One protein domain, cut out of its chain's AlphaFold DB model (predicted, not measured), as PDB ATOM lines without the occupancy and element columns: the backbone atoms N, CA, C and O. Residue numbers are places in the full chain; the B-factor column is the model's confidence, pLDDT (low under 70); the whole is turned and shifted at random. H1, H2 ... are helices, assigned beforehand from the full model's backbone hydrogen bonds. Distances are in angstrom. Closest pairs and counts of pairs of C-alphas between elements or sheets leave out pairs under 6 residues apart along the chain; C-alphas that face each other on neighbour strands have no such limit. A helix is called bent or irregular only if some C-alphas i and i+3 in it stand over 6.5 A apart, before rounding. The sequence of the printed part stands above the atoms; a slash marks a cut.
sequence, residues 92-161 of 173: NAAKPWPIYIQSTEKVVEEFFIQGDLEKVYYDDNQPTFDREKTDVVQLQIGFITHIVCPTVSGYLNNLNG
ATOM      1  N   ASN A  92      44.882 106.077  40.650       94.94
ATOM      2  CA  ASN A  92      44.372 106.590  41.926       94.94
ATOM      3  C   ASN A  92      45.443 106.628  43.025       94.94
ATOM      4  O   ASN A  92      45.565 107.639  43.715       94.94
ATOM      5  N   ALA A  93      46.266 105.582  43.134       94.94
ATOM      6  CA  ALA A  93      47.313 105.508  44.154       94.94
ATOM      7  C   ALA A  93      48.536 106.400  43.875       94.94
ATOM      8  O   ALA A  93      49.388 106.571  44.742       94.94
ATOM      9  N   ALA A  94      48.617 107.005  42.687       93.44
ATOM     10  CA  ALA A  94      49.625 108.005  42.345       93.44
ATOM     11  C   ALA A  94      49.139 109.452  42.581       93.44
ATOM     12  O   ALA A  94      49.878 110.404  42.328       93.44
ATOM     13  N   LYS A  95      47.887 109.650  43.026       93.81
ATOM     14  CA  LYS A  95      47.330 110.977  43.328       93.81
ATOM     15  C   LYS A  95      47.707 111.428  44.748       93.81
ATOM     16  O   LYS A  95      48.027 110.594  45.590       93.81
ATOM     17  N   PRO A  96      47.637 112.743  45.048       97.06
ATOM     18  CA  PRO A  96      47.813 113.243  46.408       97.06
ATOM     19  C   PRO A  96      46.937 112.501  47.422       97.06
ATOM     20  O   PRO A  96      45.787 112.168  47.126       97.06
ATOM     21  N   TRP A  97      47.465 112.311  48.633       95.75
ATOM     22  CA  TRP A  97      46.847 111.499  49.688       95.75
ATOM     23  C   TRP A  97      45.341 111.741  49.905       95.75
ATOM     24  O   TRP A  97      44.594 110.761  49.914       95.75
ATOM     25  N   PRO A  98      44.833 112.992  49.982       97.69
ATOM     26  CA  PRO A  98      43.401 113.217  50.190       97.69
ATOM     27  C   PRO A  98      42.513 112.692  49.054       97.69
ATOM     28  O   PRO A  98      41.362 112.337  49.293       97.69
ATOM     29  N   ILE A  99      43.025 112.662  47.820       97.44
ATOM     30  CA  ILE A  99      42.312 112.133  46.649       97.44
ATOM     31  C   ILE A  99      42.391 110.608  46.653       97.44
ATOM     32  O   ILE A  99      41.383 109.938  46.450       97.44
ATOM     33  N   TYR A 100      43.580 110.065  46.917       97.38
ATOM     34  CA  TYR A 100      43.795 108.624  46.956       97.38
ATOM     35  C   TYR A 100      42.917 107.929  48.007       97.38
ATOM     36  O   TYR A 100      42.293 106.914  47.698       97.38
ATOM     37  N   ILE A 101      42.804 108.500  49.211       97.38
ATOM     38  CA  ILE A 101      41.953 107.942  50.270       97.38
ATOM     39  C   ILE A 101      40.487 107.899  49.846       97.38
ATOM     40  O   ILE A 101      39.875 106.839  49.919       97.38
ATOM     41  N   GLN A 102      39.953 108.990  49.291       98.06
ATOM     42  CA  GLN A 102      38.568 109.018  48.807       98.06
ATOM     43  C   GLN A 102      38.306 107.989  47.700       98.06
ATOM     44  O   GLN A 102      37.236 107.383  47.658       98.06
ATOM     45  N   SER A 103      39.253 107.796  46.778       97.81
ATOM     46  CA  SER A 103      39.130 106.759  45.748       97.81
ATOM     47  C   SER A 103      39.183 105.355  46.355       97.81
ATOM     48  O   SER A 103      38.400 104.495  45.961       97.81
ATOM     49  N   THR A 104      40.070 105.134  47.329       97.62
ATOM     50  CA  THR A 104      40.207 103.853  48.035       97.62
ATOM     51  C   THR A 104      38.924 103.482  48.763       97.62
ATOM     52  O   THR A 104      38.436 102.373  48.583       97.62
ATOM     53  N   GLU A 105      38.346 104.407  49.531       97.69
ATOM     54  CA  GLU A 105      37.100 104.179  50.272       97.69
ATOM     55  C   GLU A 105      35.959 103.753  49.342       97.69
ATOM     56  O   GLU A 105      35.246 102.800  49.638       97.69
ATOM     57  N   LYS A 106      35.824 104.406  48.180       98.31
ATOM     58  CA  LYS A 106      34.786 104.074  47.193       98.31
ATOM     59  C   LYS A 106      34.968 102.683  46.590       98.31
ATOM     60  O   LYS A 106      34.005 101.931  46.518       98.31
ATOM     61  N   VAL A 107      36.188 102.349  46.166       97.25
ATOM     62  CA  VAL A 107      36.485 101.046  45.546       97.25
ATOM     63  C   VAL A 107      36.335  99.912  46.559       97.25
ATOM     64  O   VAL A 107      35.764  98.873  46.247       97.25
ATOM     65  N   VAL A 108      36.815 100.115  47.786       97.81
ATOM     66  CA  VAL A 108      36.710  99.116  48.855       97.81
ATOM     67  C   VAL A 108      35.254  98.894  49.262       97.81
ATOM     68  O   VAL A 108      34.851  97.747  49.431       97.81
ATOM     69  N   GLU A 109      34.445  99.953  49.362       98.06
ATOM     70  CA  GLU A 109      33.012  99.793  49.632       98.06
ATOM     71  C   GLU A 109      32.308  99.028  48.503       98.06
ATOM     72  O   GLU A 109      31.501  98.146  48.782       98.06
ATOM     73  N   GLU A 110      32.647  99.288  47.236       98.00
ATOM     74  CA  GLU A 110      32.108  98.525  46.103       98.00
ATOM     75  C   GLU A 110      32.469  97.032  46.188       98.00
ATOM     76  O   GLU A 110      31.594  96.176  46.035       98.00
ATOM     77  N   PHE A 111      33.723  96.705  46.521       97.25
ATOM     78  CA  PHE A 111      34.161  95.321  46.737       97.25
ATOM     79  C   PHE A 111      33.402  94.640  47.875       97.25
ATOM     80  O   PHE A 111      33.021  93.476  47.756       97.25
ATOM     81  N   PHE A 112      33.148  95.355  48.968       97.31
ATOM     82  CA  PHE A 112      32.398  94.821  50.098       97.31
ATOM     83  C   PHE A 112      30.918  94.627  49.787       97.31
ATOM     84  O   PHE A 112      30.356  93.603  50.166       97.31
ATOM     85  N   ILE A 113      30.292  95.549  49.054       97.19
ATOM     86  CA  ILE A 113      28.920  95.373  48.567       97.19
ATOM     87  C   ILE A 113      28.836  94.126  47.682       97.19
ATOM     88  O   ILE A 113      27.918  93.323  47.849       97.19
ATOM     89  N   GLN A 114      29.797  93.924  46.774       95.75
ATOM     90  CA  GLN A 114      29.855  92.705  45.968       95.75
ATOM     91  C   GLN A 114      30.013  91.459  46.848       95.75
ATOM     92  O   GLN A 114      29.265  90.502  46.671       95.75
ATOM     93  N   GLY A 115      30.924  91.476  47.821       95.56
ATOM     94  CA  GLY A 115      31.135  90.359  48.743       95.56
ATOM     95  C   GLY A 115      29.903  90.013  49.585       95.56
ATOM     96  O   GLY A 115      29.608  88.840  49.812       95.56
ATOM     97  N   ASP A 116      29.124  91.008  50.004       94.50
ATOM     98  CA  ASP A 116      27.868  90.774  50.717       94.50
ATOM     99  C   ASP A 116      26.817  90.124  49.809       94.50
ATOM    100  O   ASP A 116      26.116  89.203  50.233       94.50
ATOM    101  N   LEU A 117      26.731  90.551  48.545       94.31
ATOM    102  CA  LEU A 117      25.872  89.900  47.553       94.31
ATOM    103  C   LEU A 117      26.336  88.463  47.292       94.31
ATOM    104  O   LEU A 117      25.505  87.560  47.213       94.31
ATOM    105  N   GLU A 118      27.645  88.224  47.216       94.62
ATOM    106  CA  GLU A 118      28.205  86.885  47.045       94.62
ATOM    107  C   GLU A 118      27.789  85.946  48.188       94.62
ATOM    108  O   GLU A 118      27.350  84.834  47.915       94.62
ATOM    109  N   LYS A 119      27.818  86.403  49.449       91.19
ATOM    110  CA  LYS A 119      27.325  85.617  50.601       91.19
ATOM    111  C   LYS A 119      25.833  85.275  50.504       91.19
ATOM    112  O   LYS A 119      25.409  84.240  51.006       91.19
ATOM    113  N   VAL A 120      25.025  86.156  49.910       90.88
ATOM    114  CA  VAL A 120      23.573  85.948  49.761       90.88
ATOM    115  C   VAL A 120      23.259  84.963  48.635       90.88
ATOM    116  O   VAL A 120      22.334  84.162  48.764       90.88
ATOM    117  N   TYR A 121      23.990  85.039  47.521       90.00
ATOM    118  CA  TYR A 121      23.678  84.287  46.303       90.00
ATOM    119  C   TYR A 121      24.513  83.013  46.111       90.00
ATOM    120  O   TYR A 121      24.107  82.156  45.321       90.00
ATOM    121  N   TYR A 122      25.640  82.860  46.811       86.88
ATOM    122  CA  TYR A 122      26.508  81.684  46.732       86.88
ATOM    123  C   TYR A 122      26.593  80.962  48.084       86.88
ATOM    124  O   TYR A 122      26.813  81.572  49.124       86.88
ATOM    125  N   ASP A 123      26.466  79.634  48.057       69.50
ATOM    126  CA  ASP A 123      26.432  78.763  49.250       69.50
ATOM    127  C   ASP A 123      27.821  78.544  49.895       69.50
ATOM    128  O   ASP A 123      27.972  77.797  50.857       69.50
ATOM    129  N   ASP A 124      28.869  79.182  49.359       71.50
ATOM    130  CA  ASP A 124      30.257  78.889  49.733       71.50
ATOM    131  C   ASP A 124      30.746  79.701  50.949       71.50
ATOM    132  O   ASP A 124      31.811  79.430  51.488       71.50
ATOM    133  N   ASN A 125      29.987  80.704  51.424       74.69
ATOM    134  CA  ASN A 125      30.345  81.584  52.561       74.69
ATOM    135  C   ASN A 125      31.779  82.180  52.520       74.69
ATOM    136  O   ASN A 125      32.277  82.694  53.526       74.69
ATOM    137  N   GLN A 126      32.439  82.136  51.363       84.06
ATOM    138  CA  GLN A 126      33.773  82.664  51.098       84.06
ATOM    139  C   GLN A 126      33.648  83.722  49.999       84.06
ATOM    140  O   GLN A 126      33.869  83.416  48.826       84.06
ATOM    141  N   PRO A 127      33.226  84.951  50.342       90.00
ATOM    142  CA  PRO A 127      33.201  86.028  49.363       90.00
ATOM    143  C   PRO A 127      34.625  86.370  48.916       90.00
ATOM    144  O   PRO A 127      35.593  86.201  49.662       90.00
ATOM    145  N   THR A 128      34.737  86.938  47.724       90.81
ATOM    146  CA  THR A 128      35.981  87.472  47.170       90.81
ATOM    147  C   THR A 128      36.576  88.543  48.089       90.81
ATOM    148  O   THR A 128      37.783  88.560  48.327       90.81
ATOM    149  N   PHE A 129      35.725  89.413  48.648       93.81
ATOM    150  CA  PHE A 129      36.108  90.441  49.617       93.81
ATOM    151  C   PHE A 129      35.151  90.440  50.813       93.81
ATOM    152  O   PHE A 129      33.947  90.611  50.655       93.81
ATOM    153  N   ASP A 130      35.684  90.268  52.023       94.00
ATOM    154  CA  ASP A 130      34.894  90.200  53.254       94.00
ATOM    155  C   ASP A 130      35.187  91.419  54.131       94.00
ATOM    156  O   ASP A 130      36.285  91.537  54.678       94.00
ATOM    157  N   ARG A 131      34.199  92.302  54.318       94.88
ATOM    158  CA  ARG A 131      34.368  93.545  55.092       94.88
ATOM    159  C   ARG A 131      34.831  93.332  56.536       94.88
ATOM    160  O   ARG A 131      35.406  94.238  57.127       94.88
ATOM    161  N   GLU A 132      34.614  92.142  57.098       93.00
ATOM    162  CA  GLU A 132      35.048  91.799  58.458       93.00
ATOM    163  C   GLU A 132      36.483  91.252  58.528       93.00
ATOM    164  O   GLU A 132      37.077  91.231  59.606       93.00
ATOM    165  N   LYS A 133      37.046  90.789  57.404       93.81
ATOM    166  CA  LYS A 133      38.343  90.087  57.366       93.81
ATOM    167  C   LYS A 133      39.390  90.762  56.486       93.81
ATOM    168  O   LYS A 133      40.578  90.492  56.647       93.81
ATOM    169  N   THR A 134      38.978  91.589  55.531       95.38
ATOM    170  CA  THR A 134      39.888  92.235  54.587       95.38
ATOM    171  C   THR A 134      40.722  93.306  55.287       95.38
ATOM    172  O   THR A 134      40.207  94.330  55.731       95.38
ATOM    173  N   ASP A 135      42.041  93.106  55.311       96.88
ATOM    174  CA  ASP A 135      42.997  94.150  55.676       96.88
ATOM    175  C   ASP A 135      43.170  95.120  54.499       96.88
ATOM    176  O   ASP A 135      43.901  94.866  53.536       96.88
ATOM    177  N   VAL A 136      42.468  96.250  54.579       96.50
ATOM    178  CA  VAL A 136      42.486  97.289  53.542       96.50
ATOM    179  C   VAL A 136      43.881  97.895  53.372       96.50
ATOM    180  O   VAL A 136      44.267  98.228  52.253       96.50
ATOM    181  N   VAL A 137      44.663  98.016  54.448       95.88
ATOM    182  CA  VAL A 137      46.008  98.603  54.383       95.88
ATOM    183  C   VAL A 137      46.933  97.685  53.595       95.88
ATOM    184  O   VAL A 137      47.606  98.144  52.672       95.88
ATOM    185  N   GLN A 138      46.928  96.386  53.895       97.12
ATOM    186  CA  GLN A 138      47.732  95.412  53.150       97.12
ATOM    187  C   GLN A 138      47.271  95.271  51.698       97.12
ATOM    188  O   GLN A 138      48.112  95.203  50.800       97.12
ATOM    189  N   LEU A 139      45.958  95.312  51.445       96.56
ATOM    190  CA  LEU A 139      45.411  95.333  50.086       96.56
ATOM    191  C   LEU A 139      45.974  96.513  49.275       96.56
ATOM    192  O   LEU A 139      46.428  96.332  48.146       96.56
ATOM    193  N   GLN A 140      45.995  97.711  49.865       97.75
ATOM    194  CA  GLN A 140      46.523  98.911  49.216       97.75
ATOM    195  C   GLN A 140      48.048  98.883  49.045       97.75
ATOM    196  O   GLN A 140      48.544  99.251  47.979       97.75
ATOM    197  N   ILE A 141      48.802  98.392  50.037       97.19
ATOM    198  CA  ILE A 141      50.254  98.182  49.908       97.19
ATOM    199  C   ILE A 141      50.548  97.223  48.749       97.19
ATOM    200  O   ILE A 141      51.421  97.510  47.926       97.19
ATOM    201  N   GLY A 142      49.804  96.120  48.649       96.88
ATOM    202  CA  GLY A 142      49.931  95.155  47.560       96.88
ATOM    203  C   GLY A 142      49.612  95.773  46.198       96.88
ATOM    204  O   GLY A 142      50.407  95.650  45.266       96.88
ATOM    205  N   PHE A 143      48.499  96.502  46.092       96.88
ATOM    206  CA  PHE A 143      48.103  97.190  44.861       96.88
ATOM    207  C   PHE A 143      49.162  98.201  44.397       96.88
ATOM    208  O   PHE A 143      49.567  98.196  43.232       96.88
ATOM    209  N   ILE A 144      49.688  99.021  45.309       97.19
ATOM    210  CA  ILE A 144      50.757  99.973  44.988       97.19
ATOM    211  C   ILE A 144      52.016  99.234  44.534       97.19
ATOM    212  O   ILE A 144      52.571  99.546  43.482       97.19
ATOM    213  N   THR A 145      52.461  98.251  45.312       95.94
ATOM    214  CA  THR A 145      53.751  97.581  45.107       95.94
ATOM    215  C   THR A 145      53.777  96.765  43.821       95.94
ATOM    216  O   THR A 145      54.782  96.778  43.111       95.94
ATOM    217  N   HIS A 146      52.685  96.070  43.505       94.75
ATOM    218  CA  HIS A 146      52.665  95.079  42.431       94.75
ATOM    219  C   HIS A 146      51.981  95.555  41.149       94.75
ATOM    220  O   HIS A 146      52.261  94.990  40.096       94.75
ATOM    221  N   ILE A 147      51.132  96.586  41.210       95.81
ATOM    222  CA  ILE A 147      50.365  97.065  40.050       95.81
ATOM    223  C   ILE A 147      50.781  98.490  39.678       95.81
ATOM    224  O   ILE A 147      51.270  98.743  38.573       95.81
ATOM    225  N   VAL A 148      50.647  99.442  40.605       95.44
ATOM    226  CA  VAL A 148      50.830 100.869  40.282       95.44
ATOM    227  C   VAL A 148      52.302 101.227  40.086       95.44
ATOM    228  O   VAL A 148      52.649 101.826  39.066       95.44
ATOM    229  N   CYS A 149      53.185 100.844  41.014       92.62
ATOM    230  CA  CYS A 149      54.611 101.166  40.941       92.62
ATOM    231  C   CYS A 149      55.271 100.640  39.654       92.62
ATOM    232  O   CYS A 149      55.865 101.457  38.948       92.62
ATOM    233  N   PRO A 150      55.141  99.351  39.271       92.12
ATOM    234  CA  PRO A 150      55.716  98.853  38.018       92.12
ATOM    235  C   PRO A 150      55.213  99.615  36.786       92.12
ATOM    236  O   PRO A 150      56.005  99.949  35.904       92.12
ATOM    237  N   THR A 151      53.922  99.959  36.760       92.69
ATOM    238  CA  THR A 151      53.319 100.727  35.662       92.69
ATOM    239  C   THR A 151      53.927 102.120  35.552       92.69
ATOM    240  O   THR A 151      54.423 102.507  34.495       92.69
ATOM    241  N   VAL A 152      53.924 102.880  36.650       90.06
ATOM    242  CA  VAL A 152      54.395 104.271  36.665       90.06
ATOM    243  C   VAL A 152      55.903 104.344  36.432       90.06
ATOM    244  O   VAL A 152      56.356 105.162  35.632       90.06
ATOM    245  N   SER A 153      56.689 103.473  37.070       86.81
ATOM    246  CA  SER A 153      58.138 103.400  36.847       86.81
ATOM    247  C   SER A 153      58.472 103.073  35.393       86.81
ATOM    248  O   SER A 153      59.388 103.676  34.836       86.81
ATOM    249  N   GLY A 154      57.697 102.190  34.755       85.06
ATOM    250  CA  GLY A 154      57.829 101.895  33.331       85.06
ATOM    251  C   GLY A 154      57.684 103.133  32.441       85.06
ATOM    252  O   GLY A 154      58.412 103.262  31.465       85.06
ATOM    253  N   TYR A 155      56.827 104.092  32.796       84.50
ATOM    254  CA  TYR A 155      56.729 105.362  32.070       84.50
ATOM    255  C   TYR A 155      57.830 106.357  32.432       84.50
ATOM    256  O   TYR A 155      58.448 106.931  31.537       84.50
ATOM    257  N   LEU A 156      58.082 106.581  33.723       82.31
ATOM    258  CA  LEU A 156      59.009 107.625  34.177       82.31
ATOM    259  C   LEU A 156      60.440 107.380  33.695       82.31
ATOM    260  O   LEU A 156      61.068 108.302  33.171       82.31
ATOM    261  N   ASN A 157      60.900 106.128  33.767       77.88
ATOM    262  CA  ASN A 157      62.232 105.732  33.304       77.88
ATOM    263  C   ASN A 157      62.444 106.003  31.807       77.88
ATOM    264  O   ASN A 157      63.573 106.203  31.377       77.88
ATOM    265  N   ASN A 158      61.365 106.038  31.021       70.81
ATOM    266  CA  ASN A 158      61.420 106.161  29.567       70.81
ATOM    267  C   ASN A 158      60.960 107.534  29.035       70.81
ATOM    268  O   ASN A 158      61.047 107.796  27.833       70.81
ATOM    269  N   LEU A 159      60.461 108.418  29.909       67.56
ATOM    270  CA  LEU A 159      59.966 109.757  29.562       67.56
ATOM    271  C   LEU A 159      60.816 110.897  30.154       67.56
ATOM    272  O   LEU A 159      60.373 112.043  30.144       67.56
ATOM    273  N   ASN A 160      62.033 110.617  30.640       60.03
ATOM    274  CA  ASN A 160      62.897 111.583  31.345       60.03
ATOM    275  C   ASN A 160      62.225 112.225  32.580       60.03
ATOM    276  O   ASN A 160      62.552 113.351  32.956       60.03
ATOM    277  N   GLY A 161      61.271 111.529  33.210       52.34
ATOM    278  CA  GLY A 161      60.579 112.002  34.409       52.34
ATOM    279  C   GLY A 161      61.278 111.520  35.677       52.34
ATOM    280  O   GLY A 161      61.551 110.331  35.825       52.34
TER     281      GLY A 161
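This is residues 92 to 161 of the 173 residues of the protein "Hypothetical protein" of Rotaria socialis (UniProt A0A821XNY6). A long helix, H1, leads into a loop that folds back to near H1's middle, where the bent helix H2 begins and heads away; residues 154 to 160 stick out. The printed part has 70 residues with two named helices, H1 then H2: all helix. It is loose, radius of gyration of the C-alphas 15.5 A, spanning 52 by 23 by 17 A.

Start with H1, residues 97 to 121, where 20 of 21 O i to N i+4 pairs are within hydrogen-bond range. H2, residues 136 to 156, is one helix by its hydrogen bonds but bent, C-alphas 146 and 149 being 6.6 A apart; its arms H2a, residues 136 to 146, and H2b, residues 149 to 156, stand at a steep tilt of 43 degrees. Every such pair is within range in both arms. H1 and H2a are close but not clearly touching; their closest C-alphas, of Val 108 and Val 136, are 7.7 A apart. They run opposite ways at a steep tilt of 70.0 degrees, only just short of about perpendicular. H1 and H2b are apart.

Find C-alpha 97 at (46.847, 111.499, 49.688); H1 runs 35.9 A to C-alpha 121. H2a spans 15.2 A; H2b spans 10.3 A, ending at C-alpha 156, (59.009, 107.625, 34.177).

The two C-alphas farthest apart, of Asp 123 and Asn 160, are 52.2 A apart. The link from H1 to H2 is long, and the printed part has no cut. Look for pLDDT under 70 at residues 123 and 159 to 161.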